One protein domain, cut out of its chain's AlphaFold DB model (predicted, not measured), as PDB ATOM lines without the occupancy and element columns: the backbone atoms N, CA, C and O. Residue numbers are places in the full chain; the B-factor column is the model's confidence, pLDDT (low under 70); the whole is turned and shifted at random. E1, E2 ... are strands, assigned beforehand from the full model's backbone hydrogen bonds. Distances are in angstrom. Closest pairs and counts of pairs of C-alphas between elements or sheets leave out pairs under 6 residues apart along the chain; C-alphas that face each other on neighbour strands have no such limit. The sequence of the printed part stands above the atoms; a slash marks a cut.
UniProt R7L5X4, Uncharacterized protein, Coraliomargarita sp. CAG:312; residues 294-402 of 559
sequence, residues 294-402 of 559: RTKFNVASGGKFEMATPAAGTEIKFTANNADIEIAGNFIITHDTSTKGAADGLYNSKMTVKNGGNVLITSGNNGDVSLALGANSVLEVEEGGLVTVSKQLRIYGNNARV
ATOM      1  N   ARG A 294       0.630  29.468 -53.959       72.19
ATOM      2  CA  ARG A 294       0.910  28.328 -53.063       72.19
ATOM      3  C   ARG A 294       1.915  28.636 -51.943       72.19
ATOM      4  O   ARG A 294       3.045  29.052 -52.203       72.19
ATOM      5  N   THR A 295       1.491  28.390 -50.708       80.38
ATOM      6  CA  THR A 295       2.311  28.526 -49.499       80.38
ATOM      7  C   THR A 295       3.378  27.428 -49.457       80.38
ATOM      8  O   THR A 295       3.064  26.279 -49.780       80.38
ATOM      9  N   LYS A 296       4.624  27.730 -49.058       87.69
ATOM     10  CA  LYS A 296       5.683  26.706 -49.004       87.69
ATOM     11  C   LYS A 296       5.905  26.124 -47.619       87.69
ATOM     12  O   LYS A 296       5.942  26.837 -46.616       87.69
ATOM     13  N   PHE A 297       6.145  24.822 -47.584       92.44
ATOM     14  CA  PHE A 297       6.626  24.115 -46.405       92.44
ATOM     15  C   PHE A 297       7.830  23.257 -46.791       92.44
ATOM     16  O   PHE A 297       7.739  22.384 -47.648       92.44
ATOM     17  N   ASN A 298       8.980  23.516 -46.181       93.88
ATOM     18  CA  ASN A 298      10.231  22.863 -46.538       93.88
ATOM     19  C   ASN A 298      10.862  22.199 -45.315       93.88
ATOM     20  O   ASN A 298      11.083  22.853 -44.297       93.88
ATOM     21  N   VAL A 299      11.222  20.926 -45.447       94.44
ATOM     22  CA  VAL A 299      12.072  20.212 -44.492       94.44
ATOM     23  C   VAL A 299      13.446  20.064 -45.123       94.44
ATOM     24  O   VAL A 299      13.649  19.241 -46.016       94.44
ATOM     25  N   ALA A 300      14.395  20.881 -44.673       91.12
ATOM     26  CA  ALA A 300      15.733  20.924 -45.245       91.12
ATOM     27  C   ALA A 300      16.535  19.650 -44.939       91.12
ATOM     28  O   ALA A 300      16.224  18.901 -44.016       91.12
ATOM     29  N   SER A 301      17.619  19.428 -45.687       88.88
ATOM     30  CA  SER A 301      18.588  18.368 -45.382       88.88
ATOM     31  C   SER A 301      19.130  18.526 -43.959       88.88
ATOM     32  O   SER A 301      19.635  19.589 -43.609       88.88
ATOM     33  N   GLY A 302      19.045  17.464 -43.156       86.75
ATOM     34  CA  GLY A 302      19.374  17.478 -41.722       86.75
ATOM     35  C   GLY A 302      18.222  17.927 -40.814       86.75
ATOM     36  O   GLY A 302      18.236  17.613 -39.627       86.75
ATOM     37  N   GLY A 303      17.197  18.573 -41.377       90.31
ATOM     38  CA  GLY A 303      15.978  18.942 -40.673       90.31
ATOM     39  C   GLY A 303      15.063  17.744 -40.408       90.31
ATOM     40  O   GLY A 303      15.100  16.722 -41.107       90.31
ATOM     41  N   LYS A 304      14.216  17.871 -39.386       93.31
ATOM     42  CA  LYS A 304      13.221  16.873 -38.992       93.31
ATOM     43  C   LYS A 304      11.893  17.537 -38.634       93.31
ATOM     44  O   LYS A 304      11.816  18.293 -37.677       93.31
ATOM     45  N   PHE A 305      10.837  17.186 -39.351       94.44
ATOM     46  CA  PHE A 305       9.454  17.425 -38.961       94.44
ATOM     47  C   PHE A 305       8.861  16.135 -38.388       94.44
ATOM     48  O   PHE A 305       9.011  15.070 -38.988       94.44
ATOM     49  N   GLU A 306       8.215  16.217 -37.231       93.06
ATOM     50  CA  GLU A 306       7.625  15.071 -36.543       93.06
ATOM     51  C   GLU A 306       6.250  15.421 -35.972       93.06
ATOM     52  O   GLU A 306       6.110  16.339 -35.171       93.06
ATOM     53  N   MET A 307       5.231  14.661 -36.357       90.75
ATOM     54  CA  MET A 307       3.905  14.708 -35.752       90.75
ATOM     55  C   MET A 307       3.647  13.433 -34.959       90.75
ATOM     56  O   MET A 307       3.923  12.331 -35.445       90.75
ATOM     57  N   ALA A 308       3.093  13.572 -33.757       85.31
ATOM     58  CA  ALA A 308       2.705  12.444 -32.919       85.31
ATOM     59  C   ALA A 308       1.462  12.768 -32.084       85.31
ATOM     60  O   ALA A 308       1.196  13.917 -31.745       85.31
ATOM     61  N   THR A 309       0.694  11.744 -31.725       74.56
ATOM     62  CA  THR A 309      -0.465  11.901 -30.840       74.56
ATOM     63  C   THR A 309      -0.010  12.152 -29.394       74.56
ATOM     64  O   THR A 309       0.817  11.386 -28.891       74.56
ATOM     65  N   PRO A 310      -0.573  13.142 -28.676       69.75
ATOM     66  CA  PRO A 310      -0.195  13.431 -27.290       69.75
ATOM     67  C   PRO A 310      -0.761  12.397 -26.306       69.75
ATOM     68  O   PRO A 310      -0.236  12.222 -25.208       69.75
ATOM     69  N   ALA A 311      -1.838  11.714 -26.697       71.94
ATOM     70  CA  ALA A 311      -2.520  10.700 -25.915       71.94
ATOM     71  C   ALA A 311      -3.050   9.589 -26.827       71.94
ATOM     72  O   ALA A 311      -3.345   9.814 -28.003       71.94
ATOM     73  N   ALA A 312      -3.198   8.394 -26.258       72.69
ATOM     74  CA  ALA A 312      -3.814   7.280 -26.962       72.69
ATOM     75  C   ALA A 312      -5.284   7.593 -27.298       72.69
ATOM     76  O   ALA A 312      -6.008   8.170 -26.483       72.69
ATOM     77  N   GLY A 313      -5.740   7.202 -28.485       69.38
ATOM     78  CA  GLY A 313      -7.088   7.457 -28.985       69.38
ATOM     79  C   GLY A 313      -7.275   8.786 -29.715       69.38
ATOM     80  O   GLY A 313      -8.342   8.994 -30.292       69.38
ATOM     81  N   THR A 314      -6.282   9.681 -29.714       73.38
ATOM     82  CA  THR A 314      -6.372  10.962 -30.427       73.38
ATOM     83  C   THR A 314      -6.064  10.775 -31.911       73.38
ATOM     84  O   THR A 314      -5.035  10.217 -32.275       73.38
ATOM     85  N   GLU A 315      -6.954  11.257 -32.778       76.88
ATOM     86  CA  GLU A 315      -6.671  11.377 -34.210       76.88
ATOM     87  C   GLU A 315      -5.881  12.663 -34.459       76.88
ATOM     88  O   GLU A 315      -6.271  13.718 -33.965       76.88
ATOM     89  N   ILE A 316      -4.787  12.560 -35.215       81.88
ATOM     90  CA  ILE A 316      -4.066  13.711 -35.760       81.88
ATOM     91  C   ILE A 316      -4.146  13.678 -37.281       81.88
ATOM     92  O   ILE A 316      -4.244  12.602 -37.877       81.88
ATOM     93  N   LYS A 317      -4.116  14.847 -37.917       85.75
ATOM     94  CA  LYS A 317      -4.142  14.973 -39.377       85.75
ATOM     95  C   LYS A 317      -3.105  15.966 -39.856       85.75
ATOM     96  O   LYS A 317      -3.053  17.106 -39.390       85.75
ATOM     97  N   PHE A 318      -2.340  15.553 -40.859       90.56
ATOM     98  CA  PHE A 318      -1.656  16.472 -41.750       90.56
ATOM     99  C   PHE A 318      -2.559  16.766 -42.944       90.56
ATOM    100  O   PHE A 318      -3.016  15.867 -43.653       90.56
ATOM    101  N   THR A 319      -2.849  18.037 -43.181       91.12
ATOM    102  CA  THR A 319      -3.626  18.454 -44.350       91.12
ATOM    103  C   THR A 319      -2.980  19.669 -44.980       91.12
ATOM    104  O   THR A 319      -2.791  20.691 -44.324       91.12
ATOM    105  N   ALA A 320      -2.678  19.558 -46.269       91.50
ATOM    106  CA  ALA A 320      -2.144  20.642 -47.067       91.50
ATOM    107  C   ALA A 320      -3.104  20.996 -48.197       91.50
ATOM    108  O   ALA A 320      -3.443  20.152 -49.026       91.50
ATOM    109  N   ASN A 321      -3.536  22.252 -48.224       89.00
ATOM    110  CA  ASN A 321      -4.373  22.803 -49.273       89.00
ATOM    111  C   ASN A 321      -3.670  23.988 -49.939       89.00
ATOM    112  O   ASN A 321      -3.353  24.972 -49.269       89.00
ATOM    113  N   ASN A 322      -3.473  23.892 -51.255       87.75
ATOM    114  CA  ASN A 322      -2.781  24.891 -52.063       87.75
ATOM    115  C   ASN A 322      -1.343  25.173 -51.577       87.75
ATOM    116  O   ASN A 322      -0.965  26.323 -51.366       87.75
ATOM    117  N   ALA A 323      -0.542  24.120 -51.393       88.81
ATOM    118  CA  ALA A 323       0.815  24.207 -50.855       88.81
ATOM    119  C   ALA A 323       1.882  23.607 -51.789       88.81
ATOM    120  O   ALA A 323       1.616  22.664 -52.538       88.81
ATOM    121  N   ASP A 324       3.102  24.134 -51.698       91.00
ATOM    122  CA  ASP A 324       4.318  23.549 -52.267       91.00
ATOM    123  C   ASP A 324       5.190  23.006 -51.123       91.00
ATOM    124  O   ASP A 324       5.722  23.757 -50.304       91.00
ATOM    125  N   ILE A 325       5.321  21.684 -51.045       95.12
ATOM    126  CA  ILE A 325       6.026  20.967 -49.985       95.12
ATOM    127  C   ILE A 325       7.322  20.375 -50.543       95.12
ATOM    128  O   ILE A 325       7.291  19.600 -51.497       95.12
ATOM    129  N   GLU A 326       8.459  20.684 -49.924       96.44
ATOM    130  CA  GLU A 326       9.761  20.117 -50.290       96.44
ATOM    131  C   GLU A 326      10.384  19.369 -49.109       96.44
ATOM    132  O   GLU A 326      10.588  19.940 -48.041       96.44
ATOM    133  N   ILE A 327      10.722  18.093 -49.300       97.56
ATOM    134  CA  ILE A 327      11.289  17.241 -48.251       97.56
ATOM    135  C   ILE A 327      12.679  16.768 -48.676       97.56
ATOM    136  O   ILE A 327      12.813  15.894 -49.525       97.56
ATOM    137  N   ALA A 328      13.716  17.338 -48.065       95.00
ATOM    138  CA  ALA A 328      15.109  16.893 -48.167       95.00
ATOM    139  C   ALA A 328      15.653  16.323 -46.839       95.00
ATOM    140  O   ALA A 328      16.757  15.785 -46.809       95.00
ATOM    141  N   GLY A 329      14.901  16.461 -45.742       94.19
ATOM    142  CA  GLY A 329      15.181  15.864 -44.434       94.19
ATOM    143  C   GLY A 329      14.166  14.785 -44.048       94.19
ATOM    144  O   GLY A 329      13.623  14.088 -44.904       94.19
ATOM    145  N   ASN A 330      13.893  14.646 -42.750       95.81
ATOM    146  CA  ASN A 330      12.931  13.666 -42.237       95.81
ATOM    147  C   ASN A 330      11.555  14.302 -42.023       95.81
ATOM    148  O   ASN A 330      11.433  15.247 -41.251       95.81
ATOM    149  N   PHE A 331      10.519  13.752 -42.643       96.69
ATOM    150  CA  PHE A 331       9.124  14.118 -42.418       96.69
ATOM    151  C   PHE A 331       8.400  12.903 -41.843       96.69
ATOM    152  O   PHE A 331       8.242  11.894 -42.526       96.69
ATOM    153  N   ILE A 332       8.008  12.968 -40.576       93.81
ATOM    154  CA  ILE A 332       7.499  11.815 -39.834       93.81
ATOM    155  C   ILE A 332       6.121  12.142 -39.273       93.81
ATOM    156  O   ILE A 332       5.951  13.148 -38.595       93.81
ATOM    157  N   ILE A 333       5.152  11.266 -39.507       91.00
ATOM    158  CA  ILE A 333       3.838  11.307 -38.869       91.00
ATOM    159  C   ILE A 333       3.600   9.946 -38.225       91.00
ATOM    160  O   ILE A 333       3.639   8.911 -38.895       91.00
ATOM    161  N   THR A 334       3.366   9.944 -36.916       88.19
ATOM    162  CA  THR A 334       3.056   8.733 -36.152       88.19
ATOM    163  C   THR A 334       1.660   8.843 -35.562       88.19
ATOM    164  O   THR A 334       1.425   9.573 -34.599       88.19
ATOM    165  N   HIS A 335       0.739   8.087 -36.145       81.75
ATOM    166  CA  HIS A 335      -0.627   7.928 -35.660       81.75
ATOM    167  C   HIS A 335      -0.687   6.883 -34.542       81.75
ATOM    168  O   HIS A 335       0.053   5.891 -34.552       81.75
ATOM    169  N   ASP A 336      -1.614   7.061 -33.602       74.62
ATOM    170  CA  ASP A 336      -1.888   6.037 -32.598       74.62
ATOM    171  C   ASP A 336      -2.658   4.837 -33.184       74.62
ATOM    172  O   ASP A 336      -3.408   4.911 -34.153       74.62
ATOM    173  N   THR A 337      -2.455   3.701 -32.535       61.59
ATOM    174  CA  THR A 337      -2.952   2.348 -32.773       61.59
ATOM    175  C   THR A 337      -4.461   2.199 -33.007       61.59
ATOM    176  O   THR A 337      -4.873   1.192 -33.581       61.59
ATOM    177  N   SER A 338      -5.306   3.144 -32.581       59.31
ATOM    178  CA  SER A 338      -6.768   3.012 -32.670       59.31
ATOM    179  C   SER A 338      -7.428   3.802 -33.804       59.31
ATOM    180  O   SER A 338      -8.640   3.667 -33.999       59.31
ATOM    181  N   THR A 339      -6.696   4.640 -34.543       54.81
ATOM    182  CA  THR A 339      -7.295   5.511 -35.565       54.81
ATOM    183  C   THR A 339      -7.520   4.742 -36.870       54.81
ATOM    184  O   THR A 339      -6.616   4.477 -37.662       54.81
ATOM    185  N   LYS A 340      -8.774   4.348 -37.118       55.44
ATOM    186  CA  LYS A 340      -9.191   3.825 -38.425       55.44
ATOM    187  C   LYS A 340      -9.525   4.987 -39.355       55.44
ATOM    188  O   LYS A 340     -10.440   5.749 -39.065       55.44
ATOM    189  N   GLY A 341      -8.835   5.073 -40.493       55.50
ATOM    190  CA  GLY A 341      -9.194   5.984 -41.585       55.50
ATOM    191  C   GLY A 341      -8.558   7.375 -41.552       55.50
ATOM    192  O   GLY A 341      -8.977   8.217 -42.346       55.50
ATOM    193  N   ALA A 342      -7.548   7.616 -40.710       58.91
ATOM    194  CA  ALA A 342      -6.761   8.844 -40.783       58.91
ATOM    195  C   ALA A 342      -5.978   8.862 -42.108       58.91
ATOM    196  O   ALA A 342      -5.105   8.024 -42.351       58.91
ATOM    197  N   ALA A 343      -6.349   9.776 -43.000       63.53
ATOM    198  CA  ALA A 343      -5.647  10.012 -44.250       63.53
ATOM    199  C   ALA A 343      -4.985  11.386 -44.181       63.53
ATOM    200  O   ALA A 343      -5.674  12.393 -44.002       63.53
ATOM    201  N   ASP A 344      -3.666  11.409 -44.347       79.06
ATOM    202  CA  ASP A 344      -2.916  12.652 -44.479       79.06
ATOM    203  C   ASP A 344      -3.061  13.136 -45.922       79.06
ATOM    204  O   ASP A 344      -2.802  12.388 -46.865       79.06
ATOM    205  N   GLY A 345      -3.574  14.351 -46.101       86.06
ATOM    206  CA  GLY A 345      -4.151  14.786 -47.371       86.06
ATOM    207  C   GLY A 345      -3.386  15.921 -48.036       86.06
ATOM    208  O   GLY A 345      -3.153  16.963 -47.423       86.06
ATOM    209  N   LEU A 346      -3.073  15.752 -49.319       91.62
ATOM    210  CA  LEU A 346      -2.664  16.828 -50.220       91.62
ATOM    211  C   LEU A 346      -3.854  17.214 -51.101       91.62
ATOM    212  O   LEU A 346      -4.452  16.352 -51.741       91.62
ATOM    213  N   TYR A 347      -4.185  18.499 -51.153       89.56
ATOM    214  CA  TYR A 347      -5.273  19.046 -51.965       89.56
ATOM    215  C   TYR A 347      -4.759  20.249 -52.749       89.56
ATOM    216  O   TYR A 347      -4.235  21.192 -52.156       89.56
ATOM    217  N   ASN A 348      -4.852  20.215 -54.081       90.94
ATOM    218  CA  ASN A 348      -4.268  21.232 -54.962       90.94
ATOM    219  C   ASN A 348      -2.803  21.573 -54.603       90.94
ATOM    220  O   ASN A 348      -2.383  22.727 -54.661       90.94
ATOM    221  N   SER A 349      -2.051  20.575 -54.133       92.12
ATOM    222  CA  SER A 349      -0.734  20.754 -53.515       92.12
ATOM    223  C   SER A 349       0.303  19.866 -54.183       92.12
ATOM    224  O   SER A 349      -0.022  18.779 -54.658       92.12
ATOM    225  N   LYS A 350       1.563  20.297 -54.195       94.31
ATOM    226  CA  LYS A 350       2.686  19.490 -54.676       94.31
ATOM    227  C   LYS A 350       3.595  19.128 -53.508       94.31
ATOM    228  O   LYS A 350       4.018  20.017 -52.785       94.31
ATOM    229  N   MET A 351       3.922  17.851 -53.352       97.00
ATOM    230  CA  MET A 351       4.975  17.370 -52.463       97.00
ATOM    231  C   MET A 351       6.105  16.771 -53.297       97.00
ATOM    232  O   MET A 351       5.875  15.819 -54.039       97.00
ATOM    233  N   THR A 352       7.315  17.308 -53.152       97.81
ATOM    234  CA  THR A 352       8.541  16.768 -53.751       97.81
ATOM    235  C   THR A 352       9.440  16.199 -52.658       97.81
ATOM    236  O   THR A 352       9.893  16.930 -51.774       97.81
ATOM    237  N   VAL A 353       9.736  14.905 -52.739       97.94
ATOM    238  CA  VAL A 353      10.707  14.220 -51.881       97.94
ATOM    239  C   VAL A 353      12.029  14.143 -52.630       97.94
ATOM    240  O   VAL A 353      12.154  13.423 -53.619       97.94
ATOM    241  N   LYS A 354      12.991  14.942 -52.175       95.62
ATOM    242  CA  LYS A 354      14.307  15.121 -52.791       95.62
ATOM    243  C   LYS A 354      15.274  14.031 -52.340       95.62
ATOM    244  O   LYS A 354      15.004  13.294 -51.393       95.62
ATOM    245  N   ASN A 355      16.443  13.980 -52.972       94.38
ATOM    246  CA  ASN A 355      17.544  13.115 -52.546       94.38
ATOM    247  C   ASN A 355      17.866  13.291 -51.046       94.38
ATOM    248  O   ASN A 355      18.097  14.413 -50.587       94.38
ATOM    249  N   GLY A 356      17.886  12.187 -50.293       90.69
ATOM    250  CA  GLY A 356      18.101  12.173 -48.840       90.69
ATOM    251  C   GLY A 356      16.848  12.485 -48.012       90.69
ATOM    252  O   GLY A 356      16.868  12.300 -46.795       90.69
ATOM    253  N   GLY A 357      15.759  12.903 -48.661       96.19
ATOM    254  CA  GLY A 357      14.455  13.100 -48.050       96.19
ATOM    255  C   GLY A 357      13.786  11.774 -47.699       96.19
ATOM    256  O   GLY A 357      13.766  10.835 -48.497       96.19
ATOM    257  N   ASN A 358      13.212  11.708 -46.500       96.44
ATOM    258  CA  ASN A 358      12.532  10.527 -45.986       96.44
ATOM    259  C   ASN A 358      11.176  10.915 -45.387       96.44
ATOM    260  O   ASN A 358      11.114  11.573 -44.348       96.44
ATOM    261  N   VAL A 359      10.100  10.483 -46.036       96.50
ATOM    262  CA  VAL A 359       8.724  10.608 -45.553       96.50
ATOM    263  C   VAL A 359       8.322   9.291 -44.895       96.50
ATOM    264  O   VAL A 359       8.379   8.240 -45.531       96.50
ATOM    265  N   LEU A 360       7.892   9.334 -43.638       92.88
ATOM    266  CA  LEU A 360       7.437   8.173 -42.878       92.88
ATOM    267  C   LEU A 360       6.076   8.467 -42.243       92.88
ATOM    268  O   LEU A 360       5.991   9.256 -41.309       92.88
ATOM    269  N   ILE A 361       5.020   7.815 -42.724       89.25
ATOM    270  CA  ILE A 361       3.654   7.971 -42.205       89.25
ATOM    271  C   ILE A 361       3.190   6.627 -41.640       89.25
ATOM    272  O   ILE A 361       2.759   5.721 -42.360       89.25
ATOM    273  N   THR A 362       3.310   6.475 -40.326       84.88
ATOM    274  CA  THR A 362       3.137   5.190 -39.635       84.88
ATOM    275  C   THR A 362       2.013   5.207 -38.613       84.88
ATOM    276  O   THR A 362       1.614   6.263 -38.135       84.88
ATOM    277  N   SER A 363       1.529   4.020 -38.261       76.00
ATOM    278  CA  SER A 363       0.642   3.786 -37.126       76.00
ATOM    279  C   SER A 363       1.269   2.756 -36.195       76.00
ATOM    280  O   SER A 363       1.945   1.831 -36.648       76.00
ATOM    281  N   GLY A 364       1.043   2.896 -34.888       61.53
ATOM    282  CA  GLY A 364       1.633   1.993 -33.899       61.53
ATOM    283  C   GLY A 364       1.172   0.528 -33.988       61.53
ATOM    284  O   GLY A 364       1.891  -0.329 -33.492       61.53
ATOM    285  N   ASN A 365      -0.004   0.224 -34.572       56.72
ATOM    286  CA  ASN A 365      -0.564  -1.141 -34.683       56.72
ATOM    287  C   ASN A 365      -1.646  -1.253 -35.784       56.72
ATOM    288  O   ASN A 365      -2.833  -1.131 -35.488       56.72
ATOM    289  N   ASN A 366      -1.274  -1.574 -37.029       52.03
ATOM    290  CA  ASN A 366      -2.215  -1.937 -38.112       52.03
ATOM    291  C   ASN A 366      -3.347  -0.916 -38.395       52.03
ATOM    292  O   ASN A 366      -4.433  -1.300 -38.837       52.03
ATOM    293  N   GLY A 367      -3.125   0.375 -38.138       58.34
ATOM    294  CA  GLY A 367      -4.063   1.426 -38.526       58.34
ATOM    295  C   GLY A 367      -4.078   1.615 -40.046       58.34
ATOM    296  O   GLY A 367      -3.044   1.507 -40.704       58.34
ATOM    297  N   ASP A 368      -5.248   1.938 -40.607       65.31
ATOM    298  CA  ASP A 368      -5.461   2.178 -42.047       65.31
ATOM    299  C   ASP A 368      -4.885   3.530 -42.518       65.31
ATOM    300  O   ASP A 368      -5.545   4.289 -43.235       65.31
ATOM    301  N   VAL A 369      -3.660   3.855 -42.111       70.62
ATOM    302  CA  VAL A 369      -3.046   5.150 -42.397       70.62
ATOM    303  C   VAL A 369      -2.474   5.157 -43.806       70.62
ATOM    304  O   VAL A 369      -1.677   4.299 -44.201       70.62
ATOM    305  N   SER A 370      -2.931   6.132 -44.579       78.12
ATOM    306  CA  SER A 370      -2.611   6.294 -45.994       78.12
ATOM    307  C   SER A 370      -2.241   7.745 -46.278       78.12
ATOM    308  O   SER A 370      -2.790   8.653 -45.658       78.12
ATOM    309  N   LEU A 371      -1.384   7.958 -47.273       86.50
ATOM    310  CA  LEU A 371      -1.240   9.270 -47.902       86.50
ATOM    311  C   LEU A 371      -2.354   9.426 -48.943       86.50
ATOM    312  O   LEU A 371      -2.553   8.522 -49.759       86.50
ATOM    313  N   ALA A 372      -3.086  10.535 -48.913       89.81
ATOM    314  CA  ALA A 372      -4.172  10.834 -49.836       89.81
ATOM    315  C   ALA A 372      -3.838  12.023 -50.746       89.81
ATOM    316  O   ALA A 372      -3.439  13.089 -50.283       89.81
ATOM    317  N   LEU A 373      -4.061  11.850 -52.047       92.06
ATOM    318  CA  LEU A 373      -3.927  12.881 -53.071       92.06
ATOM    319  C   LEU A 373      -5.316  13.258 -53.596       92.06
ATOM    320  O   LEU A 373      -5.980  12.471 -54.273       92.06
ATOM    321  N   GLY A 374      -5.765  14.464 -53.263       90.00
ATOM    322  CA  GLY A 374      -6.958  15.099 -53.813       90.00
ATOM    323  C   GLY A 374      -6.690  15.782 -55.156       90.00
ATOM    324  O   GLY A 374      -5.610  15.659 -55.735       90.00
ATOM    325  N   ALA A 375      -7.675  16.527 -55.662       89.69
ATOM    326  CA  ALA A 375      -7.638  17.049 -57.032       89.69
ATOM    327  C   ALA A 375      -6.441  17.981 -57.267       89.69
ATOM    328  O   ALA A 375      -6.068  18.741 -56.369       89.69
ATOM    329  N   ASN A 376      -5.858  17.919 -58.469       91.25
ATOM    330  CA  ASN A 376      -4.682  18.696 -58.889       91.25
ATOM    331  C   ASN A 376      -3.447  18.551 -57.977       91.25
ATOM    332  O   ASN A 376      -2.588  19.434 -57.956       91.25
ATOM    333  N   SER A 377      -3.363  17.476 -57.190       93.75
ATOM    334  CA  SER A 377      -2.239  17.264 -56.274       93.75
ATOM    335  C   SER A 377      -1.156  16.412 -56.914       93.75
ATOM    336  O   SER A 377      -1.453  15.506 -57.690       93.75
ATOM    337  N   VAL A 378       0.100  16.672 -56.566       95.94
ATOM    338  CA  VAL A 378       1.255  15.956 -57.114       95.94
ATOM    339  C   VAL A 378       2.114  15.414 -55.981       95.94
ATOM    340  O   VAL A 378       2.515  16.172 -55.102       95.94
ATOM    341  N   LEU A 379       2.435  14.124 -56.029       96.69
ATOM    342  CA  LEU A 379       3.531  13.530 -55.268       96.69
ATOM    343  C   LEU A 379       4.671  13.205 -56.233       96.69
ATOM    344  O   LEU A 379       4.496  12.401 -57.141       96.69
ATOM    345  N   GLU A 380       5.833  13.806 -56.028       97.50
ATOM    346  CA  GLU A 380       7.044  13.544 -56.803       97.50
ATOM    347  C   GLU A 380       8.128  12.989 -55.879       97.50
ATOM    348  O   GLU A 380       8.469  13.606 -54.871       97.50
ATOM    349  N   VAL A 381       8.664  11.819 -56.216       96.94
ATOM    350  CA  VAL A 381       9.792  11.196 -55.517       96.94
ATOM    351  C   VAL A 381      10.984  11.205 -56.463       96.94
ATOM    352  O   VAL A 381      11.048  10.422 -57.417       96.94
ATOM    353  N   GLU A 382      11.906  12.132 -56.215       96.12
ATOM    354  CA  GLU A 382      13.156  12.257 -56.958       96.12
ATOM    355  C   GLU A 382      14.114  11.103 -56.614       96.12
ATOM    356  O   GLU A 382      13.935  10.376 -55.634       96.12
ATOM    357  N   GLU A 383      15.163  10.938 -57.422       94.81
ATOM    358  CA  GLU A 383      16.224   9.967 -57.154       94.81
ATOM    359  C   GLU A 383      16.843  10.192 -55.758       94.81
ATOM    360  O   GLU A 383      17.181  11.314 -55.373       94.81
ATOM    361  N   GLY A 384      16.968   9.117 -54.979       93.25
ATOM    362  CA  GLY A 384      17.433   9.138 -53.591       93.25
ATOM    363  C   GLY A 384      16.387   9.546 -52.542       93.25
ATOM    364  O   GLY A 384      16.716   9.555 -51.355       93.25
ATOM    365  N   GLY A 385      15.156   9.883 -52.942       96.56
ATOM    366  CA  GLY A 385      14.033  10.131 -52.034       96.56
ATOM    367  C   GLY A 385      13.311   8.843 -51.612       96.56
ATOM    368  O   GLY A 385      13.292   7.855 -52.349       96.56
ATOM    369  N   LEU A 386      12.697   8.847 -50.425       95.19
ATOM    370  CA  LEU A 386      11.945   7.702 -49.901       95.19
ATOM    371  C   LEU A 386      10.627   8.124 -49.243       95.19
ATOM    372  O   LEU A 386      10.598   9.031 -48.413       95.19
ATOM    373  N   VAL A 387       9.550   7.402 -49.552       94.12
ATOM    374  CA  VAL A 387       8.249   7.504 -48.879       94.12
ATOM    375  C   VAL A 387       7.860   6.138 -48.336       94.12
ATOM    376  O   VAL A 387       7.747   5.167 -49.081       94.12
ATOM    377  N   THR A 388       7.619   6.059 -47.034       91.00
ATOM    378  CA  THR A 388       7.140   4.858 -46.355       91.00
ATOM    379  C   THR A 388       5.818   5.135 -45.656       91.00
ATOM    380  O   THR A 388       5.721   6.074 -44.870       91.00
ATOM    381  N   VAL A 389       4.806   4.307 -45.907       87.94
ATOM    382  CA  VAL A 389       3.497   4.396 -45.237       87.94
ATOM    383  C   VAL A 389       3.145   3.087 -44.543       87.94
ATOM    384  O   VAL A 389       3.682   2.032 -44.883       87.94
ATOM    385  N   SER A 390       2.204   3.132 -43.599       85.12
ATOM    386  CA  SER A 390       1.674   1.906 -42.980       85.12
ATOM    387  C   SER A 390       1.031   0.996 -44.020       85.12
ATOM    388  O   SER A 390       1.346  -0.189 -44.072       85.12
ATOM    389  N   LYS A 391       0.149   1.565 -44.857       82.50
ATOM    390  CA  LYS A 391      -0.757   0.797 -45.714       82.50
ATOM    391  C   LYS A 391      -0.592   1.092 -47.203       82.50
ATOM    392  O   LYS A 391      -0.054   0.261 -47.930       82.50
ATOM    393  N   GLN A 392      -1.072   2.235 -47.691       85.94
ATOM    394  CA  GLN A 392      -1.263   2.437 -49.136       85.94
ATOM    395  C   GLN A 392      -1.240   3.910 -49.562       85.94
ATOM    396  O   GLN A 392      -1.388   4.810 -48.730       85.94
ATOM    397  N   LEU A 393      -1.129   4.135 -50.877       88.25
ATOM    398  CA  LEU A 393      -1.427   5.426 -51.504       88.25
ATOM    399  C   LEU A 393      -2.900   5.471 -51.842       88.25
ATOM    400  O   LEU A 393      -3.453   4.500 -52.359       88.25
ATOM    401  N   ARG A 394      -3.519   6.615 -51.611       88.62
ATOM    402  CA  ARG A 394      -4.881   6.894 -52.026       88.62
ATOM    403  C   ARG A 394      -4.871   8.083 -52.972       88.62
ATOM    404  O   ARG A 394      -4.371   9.142 -52.616       88.62
ATOM    405  N   ILE A 395      -5.426   7.928 -54.162       89.19
ATOM    406  CA  ILE A 395      -5.509   8.989 -55.162       89.19
ATOM    407  C   ILE A 395      -6.983   9.170 -55.505       89.19
ATOM    408  O   ILE A 395      -7.587   8.278 -56.088       89.19
ATOM    409  N   TYR A 396      -7.573  10.286 -55.072       79.94
ATOM    410  CA  TYR A 396      -9.030  10.485 -55.053       79.94
ATOM    411  C   TYR A 396      -9.539  11.679 -55.852       79.94
ATOM    412  O   TYR A 396     -10.739  11.950 -55.884       79.94
ATOM    413  N   GLY A 397      -8.632  12.458 -56.426       80.06
ATOM    414  CA  GLY A 397      -8.980  13.691 -57.099       80.06
ATOM    415  C   GLY A 397      -8.633  13.674 -58.569       80.06
ATOM    416  O   GLY A 397      -7.606  13.132 -58.967       80.06
ATOM    417  N   ASN A 398      -9.467  14.343 -59.359       88.31
ATOM    418  CA  ASN A 398      -9.183  14.553 -60.766       88.31
ATOM    419  C   ASN A 398      -7.847  15.296 -60.951       88.31
ATOM    420  O   ASN A 398      -7.540  16.228 -60.195       88.31
ATOM    421  N   ASN A 399      -7.073  14.893 -61.957       90.88
ATOM    422  CA  ASN A 399      -5.761  15.442 -62.285       90.88
ATOM    423  C   ASN A 399      -4.724  15.316 -61.147       90.88
ATOM    424  O   ASN A 399      -3.781  16.103 -61.059       90.88
ATOM    425  N   ALA A 400      -4.903  14.348 -60.241       92.88
ATOM    426  CA  ALA A 400      -3.880  13.990 -59.266       92.88
ATOM    427  C   ALA A 400      -2.784  13.140 -59.925       92.88
ATOM    428  O   ALA A 400      -3.072  12.315 -60.795       92.88
ATOM    429  N   ARG A 401      -1.527  13.334 -59.515       95.00
ATOM    430  CA  ARG A 401      -0.360  12.747 -60.182       95.00
ATOM    431  C   ARG A 401       0.682  12.217 -59.203       95.00
ATOM    432  O   ARG A 401       1.010  12.874 -58.217       95.00
ATOM    433  N   VAL A 402       1.244  11.056 -59.511       95.25
ATOM    434  CA  VAL A 402       2.395  10.467 -58.817       95.25
ATOM    435  C   VAL A 402       3.542  10.349 -59.808       95.25
ATOM    436  O   VAL A 402       3.333   9.863 -60.912       95.25
TER     437      VAL A 402
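This is residues 294 to 402 of the 559 residues of an uncharacterized protein of Coraliomargarita sp. CAG:312 (UniProt R7L5X4). The chain winds in stacked turns, a solenoid of triangular cross-section with three parallel sheets as its sides. Four turns of three strands, E1 E2 E3, E4 E5 E6, E7 E8 E9 and E10 E11 E12, lie one on the next, and E13 adds one more strand to the first side. The links E2 to E3, E5 to E6, E8 to E9 and E11 to E12 make one corner of the triangle. The printed part has 109 residues with thirteen named strands, E1 to E13 in chain order, and no named helix: all strand. It is compact, with a radius of gyration of the C-alphas of 13.2 A and spans of 34 by 33 by 23 A.

The largest sheet has the order E1 (residues 295 to 299), E4 (323 to 327), E7 (350 to 353), E10 (378 to 381), E13 (400 to 402). Its neighbours are parallel, with N 299 and O 326 at 2.8 A, N 325 and O 350 at 2.7 A, N 351 and O 378 at 2.8 A, and N 379 and O 401 at 2.9 A. The second sheet runs E2 (304 to 308), E5 (330 to 335), E8 (358 to 363), E11 (386 to 389), also parallel, with N 305 and O 330, N 331 and O 358, and N 359 and O 386 each at 2.8 A. The third runs E3 (318 to 321), E6 (343 to 347), E9 (370 to 373), E12 (392 to 395), parallel too, with N 320 and O 345 at 2.9 A, N 346 and O 372 at 2.9 A, and N 373 and O 394 at 2.8 A. Between sheets, the closest C-alphas of E7 and E11, Val 353 and Leu 386, are 6.9 A apart. Those of E9 and E11, Ser 370 and Val 389, are 6.4 A apart. Those of E9 and E13, Leu 373 and Ala 400, are 6.3 A apart. E11 runs on into E12 across a break of 2 residues, at 98 degrees. E1 and E3 are apart.

E1 begins at C-alpha 295, (2.311, 28.526, -49.499), and measures 13.8 A. E5 and E8, the longest strands by residues, measure 16.1 A and 16.3 A. C-alpha 358, where E8 begins, is at (12.532, 10.527, -45.986). E13 measures 7.2 A and ends at C-alpha 402, (2.395, 10.467, -58.817).

The two C-alphas farthest apart, those of Ala 311 and Asn 399, are 36.8 A apart. The printed part has no cut and no long link. Mean pLDDT of the printed part is 85.6; residues 310, 313, 337 to 343, of which 343 belongs to E6, and 364 to 368 are under 70.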